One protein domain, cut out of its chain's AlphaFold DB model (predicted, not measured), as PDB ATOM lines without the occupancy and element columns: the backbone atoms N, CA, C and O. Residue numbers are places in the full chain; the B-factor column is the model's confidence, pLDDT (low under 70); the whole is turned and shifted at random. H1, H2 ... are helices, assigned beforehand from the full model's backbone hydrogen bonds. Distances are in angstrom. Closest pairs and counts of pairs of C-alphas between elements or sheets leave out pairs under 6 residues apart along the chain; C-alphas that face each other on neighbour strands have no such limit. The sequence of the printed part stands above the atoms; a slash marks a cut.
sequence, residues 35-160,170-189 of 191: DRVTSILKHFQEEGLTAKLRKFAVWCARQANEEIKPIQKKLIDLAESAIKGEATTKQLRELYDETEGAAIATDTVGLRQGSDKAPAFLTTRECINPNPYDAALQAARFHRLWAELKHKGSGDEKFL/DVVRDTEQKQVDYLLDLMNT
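This is residues 35 to 160 and 170 to 189 of the 191 residues of an uncharacterized protein of Balneolaceae bacterium YR4-1 (UniProt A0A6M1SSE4). Helices H2, H6 and H7 touch one another and make the core of a bundle whose helices run mostly along one long axis. H1 and H8 pack together over H2 and H7, while H3 packs on H2 and H6, with H4 on H3 and H5 on H6. The printed part has 146 residues with eight named helices, H1 to H8 in chain order, and no named strand; the class is all helix. It is compact, with a radius of gyration of the C-alphas of 14.8 A, and spans 45 by 34 by 22 A.

The longest helix, H7, residues 132 to 152, touches H6, residues 117 to 126, at Thr 123 and Ala 139, their closest C-alphas, 4.4 A apart; this hairpin has a shallow tilt of 10 degrees, opposite ways. H2, residues 50 to 64, is the hub, touching five helices; it runs the same way as H7 at 15 degrees, with the closest C-alphas, Ala 57 and Ala 136, 4.5 A apart. H2 also touches H6, closest at the C-alphas of Ala 61 and Thr 124, 4.8 A. H8, residues 170 to 187, touches H7 with residues 171 to 179 alone, closest at the C-alphas of Arg 144 and Val 172, 5.7 A. H1, residues 36 to 46, touches H8, whose residues 176 to 183 alone take part, closest at the C-alphas of Val 37 and Val 180, 5.7 A. H3, residues 70 to 83, forms a hairpin with H2, their closest C-alphas, Ala 51 and Ile 83, being 5.1 A apart. H4, residues 89 to 98, touches H3, closest at the C-alphas of Leu 78 and Leu 92, 7.2 A. H5, residues 100 to 111, touches H6, closest at the C-alphas of Gly 110 and Ala 118, 5.1 A, at a shallow tilt of 33 degrees, only just short of steep. H4 and H5 meet only through their link. H1, H2, H3, H6, H7 and H8 form a bundle, helices side by side. In H1, H2, H3, H4, H6, H7 and H8 every O i to N i+4 pair is within hydrogen-bond range; in H5, 7 of 8 are.

H1 begins at C-alpha 36, (-35.701, -46.161, -21.231). H7 measures 30.5 A from C-alpha 132 at (-42.180, -52.988, -36.479) to C-alpha 152; H8 measures 25.6 A and ends at C-alpha 187, (-48.907, -49.640, -22.630). H2 measures 21.6 A and H3 20.0 A.

The C-alphas of Glu 47 and Asp 156, 45.3 A apart, are the two farthest apart. Residues 161 to 169 are not printed, and C-alphas 160 and 170 stand 20.6 A apart across the cut. The links printed whole, from H1 through H7, are tight. The mean pLDDT of the printed part is 89.3, and residues 153 to 160 are under 70.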
ATOM      1  N   ASP A  35     -31.526 -47.489 -23.367       75.56
ATOM      2  CA  ASP A  35     -32.217 -46.321 -22.844       75.56
ATOM      3  C   ASP A  35     -33.675 -46.700 -22.501       75.56
ATOM      4  O   ASP A  35     -34.193 -47.765 -22.878       75.56
ATOM      5  N   ARG A  36     -34.357 -45.842 -21.741       83.31
ATOM      6  CA  ARG A  36     -35.701 -46.161 -21.231       83.31
ATOM      7  C   ARG A  36     -36.683 -46.481 -22.357       83.31
ATOM      8  O   ARG A  36     -37.523 -47.360 -22.199       83.31
ATOM      9  N   VAL A  37     -36.555 -45.800 -23.493       90.81
ATOM     10  CA  VAL A  37     -37.391 -46.030 -24.676       90.81
ATOM     11  C   VAL A  37     -37.114 -47.404 -25.269       90.81
ATOM     12  O   VAL A  37     -38.046 -48.175 -25.459       90.81
ATOM     13  N   THR A  38     -35.849 -47.752 -25.498       89.94
ATOM     14  CA  THR A  38     -35.445 -49.032 -26.091       89.94
ATOM     15  C   THR A  38     -35.907 -50.202 -25.224       89.94
ATOM     16  O   THR A  38     -36.408 -51.190 -25.754       89.94
ATOM     17  N   SER A  39     -35.841 -50.056 -23.897       89.44
ATOM     18  CA  SER A  39     -36.339 -51.064 -22.952       89.44
ATOM     19  C   SER A  39     -37.840 -51.324 -23.139       89.44
ATOM     20  O   SER A  39     -38.269 -52.473 -23.210       89.44
ATOM     21  N   ILE A  40     -38.646 -50.264 -23.266       93.94
ATOM     22  CA  ILE A  40     -40.099 -50.392 -23.458       93.94
ATOM     23  C   ILE A  40     -40.424 -50.951 -24.852       93.94
ATOM     24  O   ILE A  40     -41.309 -51.793 -24.989       93.94
ATOM     25  N   LEU A  41     -39.688 -50.540 -25.891       95.56
ATOM     26  CA  LEU A  41     -39.868 -51.075 -27.244       95.56
ATOM     27  C   LEU A  41     -39.550 -52.572 -27.321       95.56
ATOM     28  O   LEU A  41     -40.268 -53.311 -27.993       95.56
ATOM     29  N   LYS A  42     -38.509 -53.034 -26.619       93.44
ATOM     30  CA  LYS A  42     -38.199 -54.464 -26.506       93.44
ATOM     31  C   LYS A  42     -39.323 -55.222 -25.822       93.44
ATOM     32  O   LYS A  42     -39.751 -56.237 -26.353       93.44
ATOM     33  N   HIS A  43     -39.862 -54.683 -24.730       94.25
ATOM     34  CA  HIS A  43     -41.023 -55.277 -24.077       94.25
ATOM     35  C   HIS A  43     -42.216 -55.410 -25.041       94.25
ATOM     36  O   HIS A  43     -42.791 -56.487 -25.160       94.25
ATOM     37  N   PHE A  44     -42.546 -54.370 -25.816       96.12
ATOM     38  CA  PHE A  44     -43.606 -54.468 -26.830       96.12
ATOM     39  C   PHE A  44     -43.307 -55.521 -27.905       96.12
ATOM     40  O   PHE A  44     -44.223 -56.202 -28.359       96.12
ATOM     41  N   GLN A  45     -42.046 -55.663 -28.318       95.81
ATOM     42  CA  GLN A  45     -41.629 -56.687 -29.274       95.81
ATOM     43  C   GLN A  45     -41.755 -58.106 -28.696       95.81
ATOM     44  O   GLN A  45     -42.228 -58.999 -29.395       95.81
ATOM     45  N   GLU A  46     -41.350 -58.313 -27.442       95.31
ATOM     46  CA  GLU A  46     -41.439 -59.594 -26.727       95.31
ATOM     47  C   GLU A  46     -42.896 -60.029 -26.516       95.31
ATOM     48  O   GLU A  46     -43.226 -61.193 -26.731       95.31
ATOM     49  N   GLU A  47     -43.783 -59.080 -26.211       95.56
ATOM     50  CA  GLU A  47     -45.229 -59.301 -26.072       95.56
ATOM     51  C   GLU A  47     -45.972 -59.352 -27.426       95.56
ATOM     52  O   GLU A  47     -47.192 -59.501 -27.478       95.56
ATOM     53  N   GLY A  48     -45.264 -59.208 -28.555       94.31
ATOM     54  CA  GLY A  48     -45.859 -59.265 -29.895       94.31
ATOM     55  C   GLY A  48     -46.774 -58.081 -30.247       94.31
ATOM     56  O   GLY A  48     -47.561 -58.171 -31.193       94.31
ATOM     57  N   LEU A  49     -46.658 -56.952 -29.541       95.50
ATOM     58  CA  LEU A  49     -47.502 -55.752 -29.654       95.50
ATOM     59  C   LEU A  49     -47.132 -54.890 -30.876       95.50
ATOM     60  O   LEU A  49     -46.809 -53.702 -30.785       95.50
ATOM     61  N   THR A  50     -47.207 -55.498 -32.060       95.19
ATOM     62  CA  THR A  50     -46.811 -54.902 -33.348       95.19
ATOM     63  C   THR A  50     -47.549 -53.594 -33.654       95.19
ATOM     64  O   THR A  50     -46.937 -52.639 -34.141       95.19
ATOM     65  N   ALA A  51     -48.849 -53.518 -33.354       95.75
ATOM     66  CA  ALA A  51     -49.636 -52.307 -33.574       95.75
ATOM     67  C   ALA A  51     -49.124 -51.137 -32.719       95.75
ATOM     68  O   ALA A  51     -48.988 -50.025 -33.229       95.75
ATOM     69  N   LYS A  52     -48.755 -51.387 -31.455       97.31
ATOM     70  CA  LYS A  52     -48.219 -50.365 -30.542       97.31
ATOM     71  C   LYS A  52     -46.847 -49.855 -30.986       97.31
ATOM     72  O   LYS A  52     -46.625 -48.646 -30.981       97.31
ATOM     73  N   LEU A  53     -45.969 -50.742 -31.465       97.88
ATOM     74  CA  LEU A  53     -44.686 -50.349 -32.067       97.88
ATOM     75  C   LEU A  53     -44.890 -49.397 -33.259       97.88
ATOM     76  O   LEU A  53     -44.271 -48.335 -33.333       97.88
ATOM     77  N   ARG A  54     -45.820 -49.727 -34.165       97.88
ATOM     78  CA  ARG A  54     -46.133 -48.871 -35.319       97.88
ATOM     79  C   ARG A  54     -46.808 -47.556 -34.918       97.88
ATOM     80  O   ARG A  54     -46.440 -46.514 -35.456       97.88
ATOM     81  N   LYS A  55     -47.737 -47.573 -33.951       98.25
ATOM     82  CA  LYS A  55     -48.355 -46.357 -33.380       98.25
ATOM     83  C   LYS A  55     -47.285 -45.406 -32.843       98.25
ATOM     84  O   LYS A  55     -47.325 -44.213 -33.134       98.25
ATOM     85  N   PHE A  56     -46.291 -45.935 -32.131       98.50
ATOM     86  CA  PHE A  56     -45.169 -45.148 -31.629       98.50
ATOM     87  C   PHE A  56     -44.295 -44.547 -32.739       98.50
ATOM     88  O   PHE A  56     -43.953 -43.364 -32.669       98.50
ATOM     89  N   ALA A  57     -43.978 -45.316 -33.786       98.44
ATOM     90  CA  ALA A  57     -43.236 -44.798 -34.935       98.44
ATOM     91  C   ALA A  57     -43.984 -43.627 -35.607       98.44
ATOM     92  O   ALA A  57     -43.414 -42.550 -35.798       98.44
ATOM     93  N   VAL A  58     -45.288 -43.796 -35.866       98.19
ATOM     94  CA  VAL A  58     -46.153 -42.748 -36.443       98.19
ATOM     95  C   VAL A  58     -46.231 -41.521 -35.536       98.19
ATOM     96  O   VAL A  58     -46.172 -40.389 -36.021       98.19
ATOM     97  N   TRP A  59     -46.327 -41.714 -34.219       98.31
ATOM     98  CA  TRP A  59     -46.300 -40.607 -33.268       98.31
ATOM     99  C   TRP A  59     -44.990 -39.819 -33.363       98.31
ATOM    100  O   TRP A  59     -45.044 -38.595 -33.489       98.31
ATOM    101  N   CYS A  60     -43.834 -40.494 -33.402       98.06
ATOM    102  CA  CYS A  60     -42.533 -39.840 -33.580       98.06
ATOM    103  C   CYS A  60     -42.488 -39.017 -34.876       98.06
ATOM    104  O   CYS A  60     -42.064 -37.861 -34.852       98.06
ATOM    105  N   ALA A  61     -42.984 -39.566 -35.989       97.31
ATOM    106  CA  ALA A  61     -43.044 -38.845 -37.261       97.31
ATOM    107  C   ALA A  61     -43.945 -37.609 -37.193       97.31
ATOM    108  O   ALA A  61     -43.578 -36.554 -37.710       97.31
ATOM    109  N   ARG A  62     -45.093 -37.698 -36.516       96.44
ATOM    110  CA  ARG A  62     -45.988 -36.552 -36.299       96.44
ATOM    111  C   ARG A  62     -45.352 -35.472 -35.419       96.44
ATOM    112  O   ARG A  62     -45.611 -34.299 -35.654       96.44
ATOM    113  N   GLN A  63     -44.505 -35.835 -34.450       95.75
ATOM    114  CA  GLN A  63     -43.766 -34.848 -33.651       95.75
ATOM    115  C   GLN A  63     -42.675 -34.141 -34.465       95.75
ATOM    116  O   GLN A  63     -42.506 -32.930 -34.341       95.75
ATOM    117  N   ALA A  64     -41.954 -34.883 -35.310       92.31
ATOM    118  CA  ALA A  64     -40.826 -34.361 -36.081       92.31
ATOM    119  C   ALA A  64     -41.235 -33.510 -37.300       92.31
ATOM    120  O   ALA A  64     -40.383 -32.902 -37.944       92.31
ATOM    121  N   ASN A  65     -42.523 -33.457 -37.649       88.81
ATOM    122  CA  ASN A  65     -43.005 -32.759 -38.839       88.81
ATOM    123  C   ASN A  65     -44.028 -31.680 -38.477       88.81
ATOM    124  O   ASN A  65     -45.188 -31.981 -38.211       88.81
ATOM    125  N   GLU A  66     -43.611 -30.412 -38.540       81.94
ATOM    126  CA  GLU A  66     -44.532 -29.266 -38.435       81.94
ATOM    127  C   GLU A  66     -45.450 -29.160 -39.659       81.94
ATOM    128  O   GLU A  66     -46.622 -28.808 -39.540       81.94
ATOM    129  N   GLU A  67     -44.922 -29.504 -40.837       86.19
ATOM    130  CA  GLU A  67     -45.649 -29.530 -42.102       86.19
ATOM    131  C   GLU A  67     -45.379 -30.859 -42.819       86.19
ATOM    132  O   GLU A  67     -44.249 -31.162 -43.208       86.19
ATOM    133  N   ILE A  68     -46.425 -31.668 -42.997       88.81
ATOM    134  CA  ILE A  68     -46.330 -32.974 -43.654       88.81
ATOM    135  C   ILE A  68     -46.416 -32.784 -45.172       88.81
ATOM    136  O   ILE A  68     -47.476 -32.464 -45.715       88.81
ATOM    137  N   LYS A  69     -45.316 -33.045 -45.885       91.62
ATOM    138  CA  LYS A  69     -45.280 -33.009 -47.357       91.62
ATOM    139  C   LYS A  69     -46.029 -34.196 -47.981       91.62
ATOM    140  O   LYS A  69     -46.161 -35.235 -47.337       91.62
ATOM    141  N   PRO A  70     -46.426 -34.131 -49.270       93.56
ATOM    142  CA  PRO A  70     -47.183 -35.206 -49.922       93.56
ATOM    143  C   PRO A  70     -46.554 -36.602 -49.811       93.56
ATOM    144  O   PRO A  70     -47.256 -37.568 -49.522       93.56
ATOM    145  N   ILE A  71     -45.229 -36.721 -49.981       91.81
ATOM    146  CA  ILE A  71     -44.542 -38.013 -49.834       91.81
ATOM    147  C   ILE A  71     -44.552 -38.511 -48.384       91.81
ATOM    148  O   ILE A  71     -44.797 -39.685 -48.144       91.81
ATOM    149  N   GLN A  72     -44.368 -37.619 -47.409       93.50
ATOM    150  CA  GLN A  72     -44.422 -37.960 -45.985       93.50
ATOM    151  C   GLN A  72     -45.831 -38.385 -45.573       93.50
ATOM    152  O   GLN A  72     -45.984 -39.345 -44.826       93.50
ATOM    153  N   LYS A  73     -46.858 -37.730 -46.123       95.62
ATOM    154  CA  LYS A  73     -48.248 -38.135 -45.936       95.62
ATOM    155  C   LYS A  73     -48.488 -39.546 -46.470       95.62
ATOM    156  O   LYS A  73     -49.008 -40.369 -45.736       95.62
ATOM    157  N   LYS A  74     -48.031 -39.861 -47.692       97.00
ATOM    158  CA  LYS A  74     -48.136 -41.217 -48.268       97.00
ATOM    159  C   LYS A  74     -47.515 -42.282 -47.349       97.00
ATOM    160  O   LYS A  74     -48.091 -43.351 -47.180       97.00
ATOM    161  N   LEU A  75     -46.353 -41.985 -46.763       97.44
ATOM    162  CA  LEU A  75     -45.655 -42.879 -45.832       97.44
ATOM    163  C   LEU A  75     -46.444 -43.072 -44.525       97.44
ATOM    164  O   LEU A  75     -46.647 -44.206 -44.097       97.44
ATOM    165  N   ILE A  76     -46.927 -41.983 -43.921       97.25
ATOM    166  CA  ILE A  76     -47.724 -42.024 -42.683       97.25
ATOM    167  C   ILE A  76     -49.049 -42.756 -42.912       97.25
ATOM    168  O   ILE A  76     -49.376 -43.651 -42.140       97.25
ATOM    169  N   ASP A  77     -49.769 -42.437 -43.989       97.75
ATOM    170  CA  ASP A  77     -51.054 -43.059 -44.320       97.75
ATOM    171  C   ASP A  77     -50.891 -44.583 -44.492       97.75
ATOM    172  O   ASP A  77     -51.689 -45.360 -43.966       97.75
ATOM    173  N   LEU A  78     -49.817 -45.040 -45.156       98.12
ATOM    174  CA  LEU A  78     -49.533 -46.471 -45.297       98.12
ATOM    175  C   LEU A  78     -49.213 -47.137 -43.948       98.12
ATOM    176  O   LEU A  78     -49.681 -48.247 -43.683       98.12
ATOM    177  N   ALA A  79     -48.439 -46.471 -43.087       97.44
ATOM    178  CA  ALA A  79     -48.144 -46.966 -41.745       97.44
ATOM    179  C   ALA A  79     -49.413 -47.053 -40.876       97.44
ATOM    180  O   ALA A  79     -49.598 -48.030 -40.151       97.44
ATOM    181  N   GLU A  80     -50.324 -46.085 -40.989       97.81
ATOM    182  CA  GLU A  80     -51.620 -46.088 -40.305       97.81
ATOM    183  C   GLU A  80     -52.548 -47.194 -40.810       97.81
ATOM    184  O   GLU A  80     -53.187 -47.872 -40.001       97.81
ATOM    185  N   SER A  81     -52.579 -47.450 -42.118       97.88
ATOM    186  CA  SER A  81     -53.273 -48.622 -42.662       97.88
ATOM    187  C   SER A  81     -52.656 -49.935 -42.173       97.88
ATOM    188  O   SER A  81     -53.388 -50.881 -41.890       97.88
ATOM    189  N   ALA A  82     -51.333 -50.014 -41.992       96.88
ATOM    190  CA  ALA A  82     -50.697 -51.197 -41.410       96.88
ATOM    191  C   ALA A  82     -51.065 -51.401 -39.928       96.88
ATOM    192  O   ALA A  82     -51.239 -52.542 -39.505       96.88
ATOM    193  N   ILE A  83     -51.246 -50.327 -39.147       96.62
ATOM    194  CA  ILE A  83     -51.745 -50.406 -37.757       96.62
ATOM    195  C   ILE A  83     -53.152 -51.019 -37.718       96.62
ATOM    196  O   ILE A  83     -53.452 -51.801 -36.822       96.62
ATOM    197  N   LYS A  84     -54.001 -50.696 -38.700       96.31
ATOM    198  CA  LYS A  84     -55.373 -51.221 -38.826       96.31
ATOM    199  C   LYS A  84     -55.454 -52.616 -39.458       96.31
ATOM    200  O   LYS A  84     -56.547 -53.159 -39.587       96.31
ATOM    201  N   GLY A  85     -54.328 -53.184 -39.892       94.19
ATOM    202  CA  GLY A  85     -54.288 -54.461 -40.611       94.19
ATOM    203  C   GLY A  85     -54.753 -54.392 -42.073       94.19
ATOM    204  O   GLY A  85     -54.976 -55.429 -42.689       94.19
ATOM    205  N   GLU A  86     -54.894 -53.194 -42.645       96.44
ATOM    206  CA  GLU A  86     -55.332 -52.977 -44.032       96.44
ATOM    207  C   GLU A  86     -54.167 -53.065 -45.032       96.44
ATOM    208  O   GLU A  86     -54.356 -53.465 -46.181       96.44
ATOM    209  N   ALA A  87     -52.959 -52.687 -44.602       95.94
ATOM    210  CA  ALA A  87     -51.752 -52.754 -45.420       95.94
ATOM    211  C   ALA A  87     -50.872 -53.949 -45.037       95.94
ATOM    212  O   ALA A  87     -50.676 -54.269 -43.864       95.94
ATOM    213  N   THR A  88     -50.297 -54.591 -46.049       95.25
ATOM    214  CA  THR A  88     -49.432 -55.766 -45.905       95.25
ATOM    215  C   THR A  88     -47.965 -55.383 -45.708       95.25
ATOM    216  O   THR A  88     -47.496 -54.349 -46.189       95.25
ATOM    217  N   THR A  89     -47.181 -56.284 -45.109       94.56
ATOM    218  CA  THR A  89     -45.713 -56.155 -45.028       94.56
ATOM    219  C   THR A  89     -45.055 -55.994 -46.401       94.56
ATOM    220  O   THR A  89     -44.033 -55.323 -46.515       94.56
ATOM    221  N   LYS A  90     -45.644 -56.581 -47.452       96.69
ATOM    222  CA  LYS A  90     -45.159 -56.426 -48.828       96.69
ATOM    223  C   LYS A  90     -45.304 -54.982 -49.312       96.69
ATOM    224  O   LYS A  90     -44.327 -54.430 -49.795       96.69
ATOM    225  N   GLN A  91     -46.470 -54.364 -49.116       97.06
ATOM    226  CA  GLN A  91     -46.697 -52.962 -49.495       97.06
ATOM    227  C   GLN A  91     -45.780 -52.003 -48.724       97.06
ATOM    228  O   GLN A  91     -45.269 -51.047 -49.300       97.06
ATOM    229  N   LEU A  92     -45.542 -52.278 -47.435       96.81
ATOM    230  CA  LEU A  92     -44.576 -51.526 -46.630       96.81
ATOM    231  C   LEU A  92     -43.166 -51.622 -47.223       96.81
ATOM    232  O   LEU A  92     -42.527 -50.600 -47.440       96.81
ATOM    233  N   ARG A  93     -42.713 -52.842 -47.544       97.06
ATOM    234  CA  ARG A  93     -41.397 -53.077 -48.150       97.06
ATOM    235  C   ARG A  93     -41.251 -52.394 -49.504       97.06
ATOM    236  O   ARG A  93     -40.268 -51.701 -49.707       97.06
ATOM    237  N   GLU A  94     -42.235 -52.535 -50.387       96.81
ATOM    238  CA  GLU A  94     -42.208 -51.913 -51.716       96.81
ATOM    239  C   GLU A  94     -42.005 -50.395 -51.616       96.81
ATOM    240  O   GLU A  94     -41.092 -49.860 -52.235       96.81
ATOM    241  N   LEU A  95     -42.775 -49.702 -50.768       96.00
ATOM    242  CA  LEU A  95     -42.608 -48.257 -50.599       96.00
ATOM    243  C   LEU A  95     -41.305 -47.888 -49.857       96.00
ATOM    244  O   LEU A  95     -40.739 -46.814 -50.086       96.00
ATOM    245  N   TYR A  96     -40.819 -48.754 -48.967       94.38
ATOM    246  CA  TYR A  96     -39.557 -48.547 -48.255       94.38
ATOM    247  C   TYR A  96     -38.366 -48.607 -49.220       94.38
ATOM    248  O   TYR A  96     -37.498 -47.732 -49.175       94.38
ATOM    249  N   ASP A  97     -38.383 -49.571 -50.141       94.31
ATOM    250  CA  ASP A  97     -37.378 -49.754 -51.190       94.31
ATOM    251  C   ASP A  97     -37.478 -48.629 -52.241       94.31
ATOM    252  O   ASP A  97     -36.477 -48.008 -52.592       94.31
ATOM    253  N   GLU A  98     -38.693 -48.254 -52.672       93.88
ATOM    254  CA  GLU A  98     -38.924 -47.119 -53.588       93.88
ATOM    255  C   GLU A  98     -38.349 -45.793 -53.060       93.88
ATOM    256  O   GLU A  98     -37.972 -44.911 -53.835       93.88
ATOM    257  N   THR A  99     -38.300 -45.627 -51.735       92.75
ATOM    258  CA  THR A  99     -37.810 -44.403 -51.087       92.75
ATOM    259  C   THR A  99     -36.347 -44.472 -50.658       92.75
ATOM    260  O   THR A  99     -35.843 -43.486 -50.120       92.75
ATOM    261  N   GLU A 100     -35.637 -45.572 -50.925       89.94
ATOM    262  CA  GLU A 100     -34.233 -45.759 -50.537       89.94
ATOM    263  C   GLU A 100     -33.327 -44.659 -51.106       89.94
ATOM    264  O   GLU A 100     -32.591 -44.016 -50.362       89.94
ATOM    265  N   GLY A 101     -33.445 -44.342 -52.399       86.94
ATOM    266  CA  GLY A 101     -32.638 -43.280 -53.013       86.94
ATOM    267  C   GLY A 101     -32.861 -41.902 -52.372       86.94
ATOM    268  O   GLY A 101     -31.916 -41.131 -52.195       86.94
ATOM    269  N   ALA A 102     -34.101 -41.598 -51.971       89.19
ATOM    270  CA  ALA A 102     -34.422 -40.364 -51.258       89.19
ATOM    271  C   ALA A 102     -33.882 -40.374 -49.820       89.19
ATOM    272  O   ALA A 102     -33.436 -39.332 -49.338       89.19
ATOM    273  N   ALA A 103     -33.889 -41.532 -49.155       86.88
ATOM    274  CA  ALA A 103     -33.285 -41.717 -47.839       86.88
ATOM    275  C   ALA A 103     -31.777 -41.470 -47.896       86.88
ATOM    276  O   ALA A 103     -31.297 -40.563 -47.229       86.88
ATOM    277  N   ILE A 104     -31.067 -42.136 -48.813       82.38
ATOM    278  CA  ILE A 104     -29.621 -41.970 -49.009       82.38
ATOM    279  C   ILE A 104     -29.264 -40.503 -49.279       82.38
ATOM    280  O   ILE A 104     -28.315 -39.978 -48.696       82.38
ATOM    281  N   ALA A 105     -30.008 -39.806 -50.143       83.50
ATOM    282  CA  ALA A 105     -29.765 -38.385 -50.406       83.50
ATOM    283  C   ALA A 105     -30.027 -37.513 -49.164       83.50
ATOM    284  O   ALA A 105     -29.264 -36.588 -48.871       83.50
ATOM    285  N   THR A 106     -31.087 -37.818 -48.412       84.31
ATOM    286  CA  THR A 106     -31.428 -37.127 -47.161       84.31
ATOM    287  C   THR A 106     -30.343 -37.325 -46.103       84.31
ATOM    288  O   THR A 106     -29.939 -36.361 -45.453       84.31
ATOM    289  N   ASP A 107     -29.817 -38.540 -45.994       75.00
ATOM    290  CA  ASP A 107     -28.747 -38.915 -45.079       75.00
ATOM    291  C   ASP A 107     -27.429 -38.228 -45.442       75.00
ATOM    292  O   ASP A 107     -26.828 -37.514 -44.643       75.00
ATOM    293  N   THR A 108     -26.975 -38.424 -46.678       73.75
ATOM    294  CA  THR A 108     -25.632 -38.023 -47.115       73.75
ATOM    295  C   THR A 108     -25.501 -36.523 -47.344       73.75
ATOM    296  O   THR A 108     -24.415 -35.973 -47.168       73.75
ATOM    297  N   VAL A 109     -26.581 -35.839 -47.727       76.75
ATOM    298  CA  VAL A 109     -26.568 -34.394 -47.996       76.75
ATOM    299  C   VAL A 109     -27.298 -33.635 -46.896       76.75
ATOM    300  O   VAL A 109     -26.740 -32.702 -46.325       76.75
ATOM    301  N   GLY A 110     -28.528 -34.038 -46.578       77.62
ATOM    302  CA  GLY A 110     -29.392 -33.313 -45.648       77.62
ATOM    303  C   GLY A 110     -28.850 -33.278 -44.218       77.62
ATOM    304  O   GLY A 110     -28.748 -32.196 -43.638       77.62
ATOM    305  N   LEU A 111     -28.441 -34.429 -43.669       79.69
ATOM    306  CA  LEU A 111     -27.856 -34.483 -42.320       79.69
ATOM    307  C   LEU A 111     -26.509 -33.757 -42.253       79.69
ATOM    308  O   LEU A 111     -26.262 -33.018 -41.302       79.69
ATOM    309  N   ARG A 112     -25.660 -33.899 -43.281       74.25
ATOM    310  CA  ARG A 112     -24.357 -33.207 -43.351       74.25
ATOM    311  C   ARG A 112     -24.483 -31.686 -43.452       74.25
ATOM    312  O   ARG A 112     -23.582 -30.962 -43.047       74.25
ATOM    313  N   GLN A 113     -25.599 -31.190 -43.980       77.25
ATOM    314  CA  GLN A 113     -25.919 -29.761 -44.001       77.25
ATOM    315  C   GLN A 113     -26.586 -29.275 -42.705       77.25
ATOM    316  O   GLN A 113     -26.944 -28.103 -42.618       77.25
ATOM    317  N   GLY A 114     -26.780 -30.147 -41.709       73.81
ATOM    318  CA  GLY A 114     -27.466 -29.802 -40.464       73.81
ATOM    319  C   GLY A 114     -28.945 -29.460 -40.665       73.81
ATOM    320  O   GLY A 114     -29.523 -28.736 -39.857       73.81
ATOM    321  N   SER A 115     -29.573 -29.937 -41.747       84.69
ATOM    322  CA  SER A 115     -30.986 -29.659 -42.003       84.69
ATOM    323  C   SER A 115     -31.863 -30.498 -41.082       84.69
ATOM    324  O   SER A 115     -31.877 -31.719 -41.178       84.69
ATOM    325  N   ASP A 116     -32.672 -29.846 -40.254       83.62
ATOM    326  CA  ASP A 116     -33.724 -30.470 -39.446       83.62
ATOM    327  C   ASP A 116     -34.781 -31.202 -40.299       83.62
ATOM    328  O   ASP A 116     -35.348 -32.209 -39.883       83.62
ATOM    329  N   LYS A 117     -34.995 -30.787 -41.549       90.38
ATOM    330  CA  LYS A 117     -35.891 -31.484 -42.488       90.38
ATOM    331  C   LYS A 117     -35.426 -32.906 -42.809       90.38
ATOM    332  O   LYS A 117     -36.256 -33.740 -43.168       90.38
ATOM    333  N   ALA A 118     -34.129 -33.185 -42.690       90.31
ATOM    334  CA  ALA A 118     -33.574 -34.500 -42.971       90.31
ATOM    335  C   ALA A 118     -34.017 -35.565 -41.950       90.31
ATOM    336  O   ALA A 118     -34.709 -36.501 -42.356       90.31
ATOM    337  N   PRO A 119     -33.755 -35.429 -40.633       90.88
ATOM    338  CA  PRO A 119     -34.271 -36.382 -39.656       90.88
ATOM    339  C   PRO A 119     -35.803 -36.398 -39.601       90.88
ATOM    340  O   PRO A 119     -36.373 -37.446 -39.312       90.88
ATOM    341  N   ALA A 120     -36.496 -35.304 -39.941       93.12
ATOM    342  CA  ALA A 120     -37.956 -35.308 -40.059       93.12
ATOM    343  C   ALA A 120     -38.459 -36.253 -41.168       93.12
ATOM    344  O   ALA A 120     -39.406 -37.013 -40.957       93.12
ATOM    345  N   PHE A 121     -37.815 -36.247 -42.341       95.06
ATOM    346  CA  PHE A 121     -38.120 -37.193 -43.418       95.06
ATOM    347  C   PHE A 121     -37.763 -38.631 -43.036       95.06
ATOM    348  O   PHE A 121     -38.583 -39.526 -43.240       95.06
ATOM    349  N   LEU A 122     -36.584 -38.851 -42.448       94.38
ATOM    350  CA  LEU A 122     -36.123 -40.187 -42.059       94.38
ATOM    351  C   LEU A 122     -37.019 -40.802 -40.983       94.38
ATOM    352  O   LEU A 122     -37.461 -41.933 -41.142       94.38
ATOM    353  N   THR A 123     -37.415 -40.025 -39.969       96.12
ATOM    354  CA  THR A 123     -38.407 -40.454 -38.964       96.12
ATOM    355  C   THR A 123     -39.694 -40.945 -39.632       96.12
ATOM    356  O   THR A 123     -40.234 -41.991 -39.274       96.12
ATOM    357  N   THR A 124     -40.185 -40.209 -40.633       97.00
ATOM    358  CA  THR A 124     -41.392 -40.583 -41.374       97.00
ATOM    359  C   THR A 124     -41.199 -41.838 -42.217       97.00
ATOM    360  O   THR A 124     -42.093 -42.680 -42.271       97.00
ATOM    361  N   ARG A 125     -40.047 -41.988 -42.870       96.56
ATOM    362  CA  ARG A 125     -39.741 -43.179 -43.664       96.56
ATOM    363  C   ARG A 125     -39.689 -44.437 -42.798       96.56
ATOM    364  O   ARG A 125     -40.239 -45.458 -43.198       96.56
ATOM    365  N   GLU A 126     -39.125 -44.359 -41.598       97.00
ATOM    366  CA  GLU A 126     -39.053 -45.514 -40.697       97.00
ATOM    367  C   GLU A 126     -40.427 -46.037 -40.265       97.00
ATOM    368  O   GLU A 126     -40.562 -47.220 -39.967       97.00
ATOM    369  N   CYS A 127     -41.490 -45.227 -40.335       97.31
ATOM    370  CA  CYS A 127     -42.853 -45.686 -40.044       97.31
ATOM    371  C   CYS A 127     -43.300 -46.859 -40.931       97.31
ATOM    372  O   CYS A 127     -44.125 -47.677 -40.512       97.31
ATOM    373  N   ILE A 128     -42.751 -46.953 -42.148       97.31
ATOM    374  CA  ILE A 128     -43.043 -48.033 -43.091       97.31
ATOM    375  C   ILE A 128     -41.950 -49.107 -43.138       97.31
ATOM    376  O   ILE A 128     -41.976 -49.961 -44.023       97.31
ATOM    377  N   ASN A 129     -41.016 -49.116 -42.184       96.94
ATOM    378  CA  ASN A 129     -40.059 -50.206 -42.064       96.94
ATOM    379  C   ASN A 129     -40.830 -51.547 -41.916       96.94
ATOM    380  O   ASN A 129     -41.795 -51.643 -41.128       96.94
ATOM    381  N   PRO A 130     -40.481 -52.585 -42.709       95.50
ATOM    382  CA  PRO A 130     -41.156 -53.879 -42.649       95.50
ATOM    383  C   PRO A 130     -41.097 -54.523 -41.262       95.50
ATOM    384  O   PRO A 130     -42.049 -55.211 -40.888       95.50
ATOM    385  N   ASN A 131     -40.027 -54.275 -40.501       96.50
ATOM    386  CA  ASN A 131     -39.895 -54.699 -39.114       96.50
ATOM    387  C   ASN A 131     -40.489 -53.628 -38.170       96.50
ATOM    388  O   ASN A 131     -39.966 -52.515 -38.113       96.50
ATOM    389  N   PRO A 132     -41.557 -53.937 -37.407       96.81
ATOM    390  CA  PRO A 132     -42.180 -52.988 -36.479       96.81
ATOM    391  C   PRO A 132     -41.247 -52.481 -35.374       96.81
ATOM    392  O   PRO A 132     -41.350 -51.322 -34.977       96.81
ATOM    393  N   TYR A 133     -40.350 -53.330 -34.868       96.75
ATOM    394  CA  TYR A 133     -39.407 -52.937 -33.824       96.75
ATOM    395  C   TYR A 133     -38.375 -51.951 -34.366       96.75
ATOM    396  O   TYR A 133     -38.159 -50.899 -33.765       96.75
ATOM    397  N   ASP A 134     -37.806 -52.238 -35.541       95.56
ATOM    398  CA  ASP A 134     -36.846 -51.333 -36.179       95.56
ATOM    399  C   ASP A 134     -37.516 -50.008 -36.567       95.56
ATOM    400  O   ASP A 134     -36.932 -48.948 -36.337       95.56
ATOM    401  N   ALA A 135     -38.774 -50.055 -37.033       96.69
ATOM    402  CA  ALA A 135     -39.595 -48.871 -37.293       96.69
ATOM    403  C   ALA A 135     -39.654 -47.947 -36.068       96.69
ATOM    404  O   ALA A 135     -39.346 -46.759 -36.144       96.69
ATOM    405  N   ALA A 136     -40.039 -48.507 -34.920       97.69
ATOM    406  CA  ALA A 136     -40.174 -47.781 -33.665       97.69
ATOM    407  C   ALA A 136     -38.828 -47.237 -33.165       97.69
ATOM    408  O   ALA A 136     -38.727 -46.073 -32.765       97.69
ATOM    409  N   LEU A 137     -37.788 -48.071 -33.205       94.88
ATOM    410  CA  LEU A 137     -36.468 -47.742 -32.687       94.88
ATOM    411  C   LEU A 137     -35.802 -46.623 -33.491       94.88
ATOM    412  O   LEU A 137     -35.314 -45.649 -32.912       94.88
ATOM    413  N   GLN A 138     -35.788 -46.737 -34.820       93.38
ATOM    414  CA  GLN A 138     -35.149 -45.735 -35.671       93.38
ATOM    415  C   GLN A 138     -35.966 -44.440 -35.715       93.38
ATOM    416  O   GLN A 138     -35.381 -43.360 -35.618       93.38
ATOM    417  N   ALA A 139     -37.304 -44.514 -35.728       96.69
ATOM    418  CA  ALA A 139     -38.144 -43.321 -35.619       96.69
ATOM    419  C   ALA A 139     -37.873 -42.541 -34.318       96.69
ATOM    420  O   ALA A 139     -37.752 -41.316 -34.354       96.69
ATOM    421  N   ALA A 140     -37.688 -43.213 -33.175       94.94
ATOM    422  CA  ALA A 140     -37.320 -42.532 -31.930       94.94
ATOM    423  C   ALA A 140     -35.972 -41.810 -32.020       94.94
ATOM    424  O   ALA A 140     -35.837 -40.683 -31.533       94.94
ATOM    425  N   ARG A 141     -34.972 -42.449 -32.633       90.19
ATOM    426  CA  ARG A 141     -33.621 -41.890 -32.764       90.19
ATOM    427  C   ARG A 141     -33.600 -40.688 -33.703       90.19
ATOM    428  O   ARG A 141     -33.060 -39.647 -33.333       90.19
ATOM    429  N   PHE A 142     -34.244 -40.787 -34.864       91.44
ATOM    430  CA  PHE A 142     -34.359 -39.656 -35.784       91.44
ATOM    431  C   PHE A 142     -35.209 -38.521 -35.207       91.44
ATOM    432  O   PHE A 142     -34.850 -37.361 -35.386       91.44
ATOM    433  N   HIS A 143     -36.250 -38.813 -34.423       93.94
ATOM    434  CA  HIS A 143     -37.009 -37.782 -33.714       93.94
ATOM    435  C   HIS A 143     -36.131 -37.009 -32.708       93.94
ATOM    436  O   HIS A 143     -36.184 -35.779 -32.662       93.94
ATOM    437  N   ARG A 144     -35.261 -37.688 -31.948       89.31
ATOM    438  CA  ARG A 144     -34.297 -37.012 -31.053       89.31
ATOM    439  C   ARG A 144     -33.296 -36.159 -31.829       89.31
ATOM    440  O   ARG A 144     -33.040 -35.022 -31.438       89.31
ATOM    441  N   LEU A 145     -32.773 -36.684 -32.940       87.06
ATOM    442  CA  LEU A 145     -31.861 -35.944 -33.815       87.06
ATOM    443  C   LEU A 145     -32.536 -34.697 -34.401       87.06
ATOM    444  O   LEU A 145     -31.945 -33.622 -34.409       87.06
ATOM    445  N   TRP A 146     -33.791 -34.814 -34.835       90.69
ATOM    446  CA  TRP A 146     -34.591 -33.677 -35.283       90.69
ATOM    447  C   TRP A 146     -34.725 -32.610 -34.199       90.69
ATOM    448  O   TRP A 146     -34.481 -31.439 -34.477       90.69
ATOM    449  N   ALA A 147     -35.066 -33.004 -32.970       89.00
ATOM    450  CA  ALA A 147     -35.233 -32.063 -31.866       89.00
ATOM    451  C   ALA A 147     -33.929 -31.302 -31.574       89.00
ATOM    452  O   ALA A 147     -33.954 -30.093 -31.345       89.00
ATOM    453  N   GLU A 148     -32.785 -31.988 -31.645       84.06
ATOM    454  CA  GLU A 148     -31.473 -31.361 -31.493       84.06
ATOM    455  C   GLU A 148     -31.163 -30.373 -32.630       84.06
ATOM    456  O   GLU A 148     -30.800 -29.229 -32.350       84.06
ATOM    457  N   LEU A 149     -31.329 -30.779 -33.897       84.62
ATOM    458  CA  LEU A 149     -31.051 -29.911 -35.052       84.62
ATOM    459  C   LEU A 149     -31.974 -28.691 -35.084       84.62
ATOM    460  O   LEU A 149     -31.519 -27.570 -35.307       84.62
ATOM    461  N   LYS A 150     -33.261 -28.888 -34.793       85.50
ATOM    462  CA  LYS A 150     -34.243 -27.808 -34.721       85.50
ATOM    463  C   LYS A 150     -33.924 -26.814 -33.605       85.50
ATOM    464  O   LYS A 150     -34.107 -25.614 -33.791       85.50
ATOM    465  N   HIS A 151     -33.430 -27.290 -32.460       82.19
ATOM    466  CA  HIS A 151     -33.058 -26.420 -31.345       82.19
ATOM    467  C   HIS A 151     -31.771 -25.625 -31.597       82.19
ATOM    468  O   HIS A 151     -31.705 -24.457 -31.216       82.19
ATOM    469  N   LYS A 152     -30.764 -26.225 -32.245       72.75
ATOM    470  CA  LYS A 152     -29.503 -25.536 -32.579       72.75
ATOM    471  C   LYS A 152     -29.669 -24.449 -33.650       72.75
ATOM    472  O   LYS A 152     -28.831 -23.558 -33.729       72.75
ATOM    473  N   GLY A 153     -30.757 -24.491 -34.422       59.03
ATOM    474  CA  GLY A 153     -30.961 -23.627 -35.580       59.03
ATOM    475  C   GLY A 153     -30.152 -24.117 -36.784       59.03
ATOM    476  O   GLY A 153     -29.047 -24.639 -36.655       59.03
ATOM    477  N   SER A 154     -30.714 -23.976 -37.984       53.47
ATOM    478  CA  SER A 154     -30.042 -24.338 -39.234       53.47
ATOM    479  C   SER A 154     -29.009 -23.264 -39.604       53.47
ATOM    480  O   SER A 154     -29.335 -22.309 -40.304       53.47
ATOM    481  N   GLY A 155     -27.766 -23.379 -39.115       45.84
ATOM    482  CA  GLY A 155     -26.704 -22.436 -39.485       45.84
ATOM    483  C   GLY A 155     -25.316 -22.664 -38.866       45.84
ATOM    484  O   GLY A 155     -25.149 -22.642 -37.654       45.84
ATOM    485  N   ASP A 156     -24.326 -22.796 -39.754       41.12
ATOM    486  CA  ASP A 156     -22.935 -22.312 -39.669       41.12
ATOM    487  C   ASP A 156     -21.893 -22.875 -38.687       41.12
ATOM    488  O   ASP A 156     -20.743 -22.433 -38.727       41.12
ATOM    489  N   GLU A 157     -22.159 -23.935 -37.931       41.94
ATOM    490  CA  GLU A 157     -21.054 -24.780 -37.456       41.94
ATOM    491  C   GLU A 157     -20.912 -25.962 -38.400       41.94
ATOM    492  O   GLU A 157     -21.894 -26.640 -38.666       41.94
ATOM    493  N   LYS A 158     -19.711 -26.190 -38.956       41.41
ATOM    494  CA  LYS A 158     -19.398 -27.345 -39.813       41.41
ATOM    495  C   LYS A 158     -19.977 -28.607 -39.180       41.41
ATOM    496  O   LYS A 158     -19.356 -29.193 -38.290       41.41
ATOM    497  N   PHE A 159     -21.156 -28.999 -39.661       44.03
ATOM    498  CA  PHE A 159     -21.916 -30.130 -39.177       44.03
ATOM    499  C   PHE A 159     -21.209 -31.397 -39.693       44.03
ATOM    500  O   PHE A 159     -21.626 -32.057 -40.635       44.03
ATOM    501  N   LEU A 160     -20.135 -31.739 -38.973       48.16
ATOM    502  CA  LEU A 160     -19.761 -33.098 -38.604       48.16
ATOM    503  C   LEU A 160     -18.768 -33.791 -39.558       48.16
ATOM    504  O   LEU A 160     -19.098 -34.295 -40.625       48.16
ATOM    505  N   ASP A 170     -30.458 -30.538 -22.765       76.00
ATOM    506  CA  ASP A 170     -31.777 -30.586 -22.104       76.00
ATOM    507  C   ASP A 170     -32.908 -30.958 -23.092       76.00
ATOM    508  O   ASP A 170     -33.763 -31.773 -22.763       76.00
ATOM    509  N   VAL A 171     -32.835 -30.506 -24.351       82.19
ATOM    510  CA  VAL A 171     -33.839 -30.802 -25.395       82.19
ATOM    511  C   VAL A 171     -33.920 -32.280 -25.789       82.19
ATOM    512  O   VAL A 171     -35.016 -32.791 -26.040       82.19
ATOM    513  N   VAL A 172     -32.790 -32.992 -25.838       80.44
ATOM    514  CA  VAL A 172     -32.791 -34.431 -26.161       80.44
ATOM    515  C   VAL A 172     -33.411 -35.214 -25.005       80.44
ATOM    516  O   VAL A 172     -34.225 -36.105 -25.245       80.44
ATOM    517  N   ARG A 173     -33.101 -34.830 -23.760       80.25
ATOM    518  CA  ARG A 173     -33.692 -35.428 -22.552       80.25
ATOM    519  C   ARG A 173     -35.197 -35.180 -22.464       80.25
ATOM    520  O   ARG A 173     -35.943 -36.115 -22.183       80.25
ATOM    521  N   ASP A 174     -35.652 -33.970 -22.773       87.69
ATOM    522  CA  ASP A 174     -37.083 -33.644 -22.815       87.69
ATOM    523  C   ASP A 174     -37.813 -34.435 -23.909       87.69
ATOM    524  O   ASP A 174     -38.931 -34.911 -23.710       87.69
ATOM    525  N   THR A 175     -37.173 -34.614 -25.070       91.25
ATOM    526  CA  THR A 175     -37.716 -35.431 -26.166       91.25
ATOM    527  C   THR A 175     -37.809 -36.906 -25.781       91.25
ATOM    528  O   THR A 175     -38.834 -37.538 -26.033       91.25
ATOM    529  N   GLU A 176     -36.778 -37.457 -25.136       90.19
ATOM    530  CA  GLU A 176     -36.805 -38.826 -24.614       90.19
ATOM    531  C   GLU A 176     -37.907 -39.000 -23.563       90.19
ATOM    532  O   GLU A 176     -38.642 -39.983 -23.608       90.19
ATOM    533  N   GLN A 177     -38.083 -38.036 -22.655       90.75
ATOM    534  CA  GLN A 177     -39.136 -38.122 -21.645       90.75
ATOM    535  C   GLN A 177     -40.531 -38.144 -22.286       90.75
ATOM    536  O   GLN A 177     -41.326 -39.011 -21.943       90.75
ATOM    537  N   LYS A 178     -40.798 -37.300 -23.295       96.06
ATOM    538  CA  LYS A 178     -42.063 -37.342 -24.058       96.06
ATOM    539  C   LYS A 178     -42.284 -38.681 -24.766       96.06
ATOM    540  O   LYS A 178     -43.414 -39.157 -24.833       96.06
ATOM    541  N   GLN A 179     -41.220 -39.277 -25.311       96.62
ATOM    542  CA  GLN A 179     -41.287 -40.610 -25.918       96.62
ATOM    543  C   GLN A 179     -41.664 -41.669 -24.880       96.62
ATOM    544  O   GLN A 179     -42.519 -42.507 -25.154       96.62
ATOM    545  N   VAL A 180     -41.050 -41.623 -23.694       95.25
ATOM    546  CA  VAL A 180     -41.377 -42.532 -22.592       95.25
ATOM    547  C   VAL A 180     -42.821 -42.345 -22.143       95.25
ATOM    548  O   VAL A 180     -43.530 -43.337 -22.025       95.25
ATOM    549  N   ASP A 181     -43.269 -41.108 -21.935       96.69
ATOM    550  CA  ASP A 181     -44.636 -40.819 -21.489       96.69
ATOM    551  C   ASP A 181     -45.662 -41.399 -22.473       96.69
ATOM    552  O   ASP A 181     -46.538 -42.163 -22.077       96.69
ATOM    553  N   TYR A 182     -45.479 -41.158 -23.774       98.12
ATOM    554  CA  TYR A 182     -46.377 -41.698 -24.793       98.12
ATOM    555  C   TYR A 182     -46.330 -43.234 -24.894       98.12
ATOM    556  O   TYR A 182     -47.352 -43.878 -25.125       98.12
ATOM    557  N   LEU A 183     -45.162 -43.856 -24.702       97.12
ATOM    558  CA  LEU A 183     -45.050 -45.318 -24.660       97.12
ATOM    559  C   LEU A 183     -45.759 -45.921 -23.444       97.12
ATOM    560  O   LEU A 183     -46.397 -46.966 -23.571       97.12
ATOM    561  N   LEU A 184     -45.677 -45.271 -22.283       95.25
ATOM    562  CA  LEU A 184     -46.409 -45.687 -21.089       95.25
ATOM    563  C   LEU A 184     -47.923 -45.530 -21.291       95.25
ATOM    564  O   LEU A 184     -48.678 -46.416 -20.896       95.25
ATOM    565  N   ASP A 185     -48.370 -44.472 -21.968       96.50
ATOM    566  CA  ASP A 185     -49.778 -44.307 -22.343       96.50
ATOM    567  C   ASP A 185     -50.248 -45.426 -23.287       96.50
ATOM    568  O   ASP A 185     -51.304 -46.024 -23.063       96.50
ATOM    569  N   LEU A 186     -49.442 -45.774 -24.302       95.56
ATOM    570  CA  LEU A 186     -49.714 -46.906 -25.199       95.56
ATOM    571  C   LEU A 186     -49.759 -48.243 -24.454       95.56
ATOM    572  O   LEU A 186     -50.546 -49.122 -24.797       95.56
ATOM    573  N   MET A 187     -48.916 -48.424 -23.441       91.69
ATOM    574  CA  MET A 187     -48.907 -49.640 -22.630       91.69
ATOM    575  C   MET A 187     -50.221 -49.801 -21.853       91.69
ATOM    576  O   MET A 187     -50.722 -50.915 -21.752       91.69
ATOM    577  N   ASN A 188     -50.803 -48.691 -21.390       89.00
ATOM    578  CA  ASN A 188     -52.034 -48.656 -20.594       89.00
ATOM    579  C   ASN A 188     -53.328 -48.546 -21.419       89.00
ATOM    580  O   ASN A 188     -54.412 -48.495 -20.840       89.00
ATOM    581  N   THR A 189     -53.239 -48.472 -22.746       86.31
ATOM    582  CA  THR A 189     -54.406 -48.496 -23.637       86.31
ATOM    583  C   THR A 189     -54.576 -49.881 -24.257       86.31
ATOM    584  O   THR A 189     -53.620 -50.466 -24.774       86.31
TER     585      THR A 189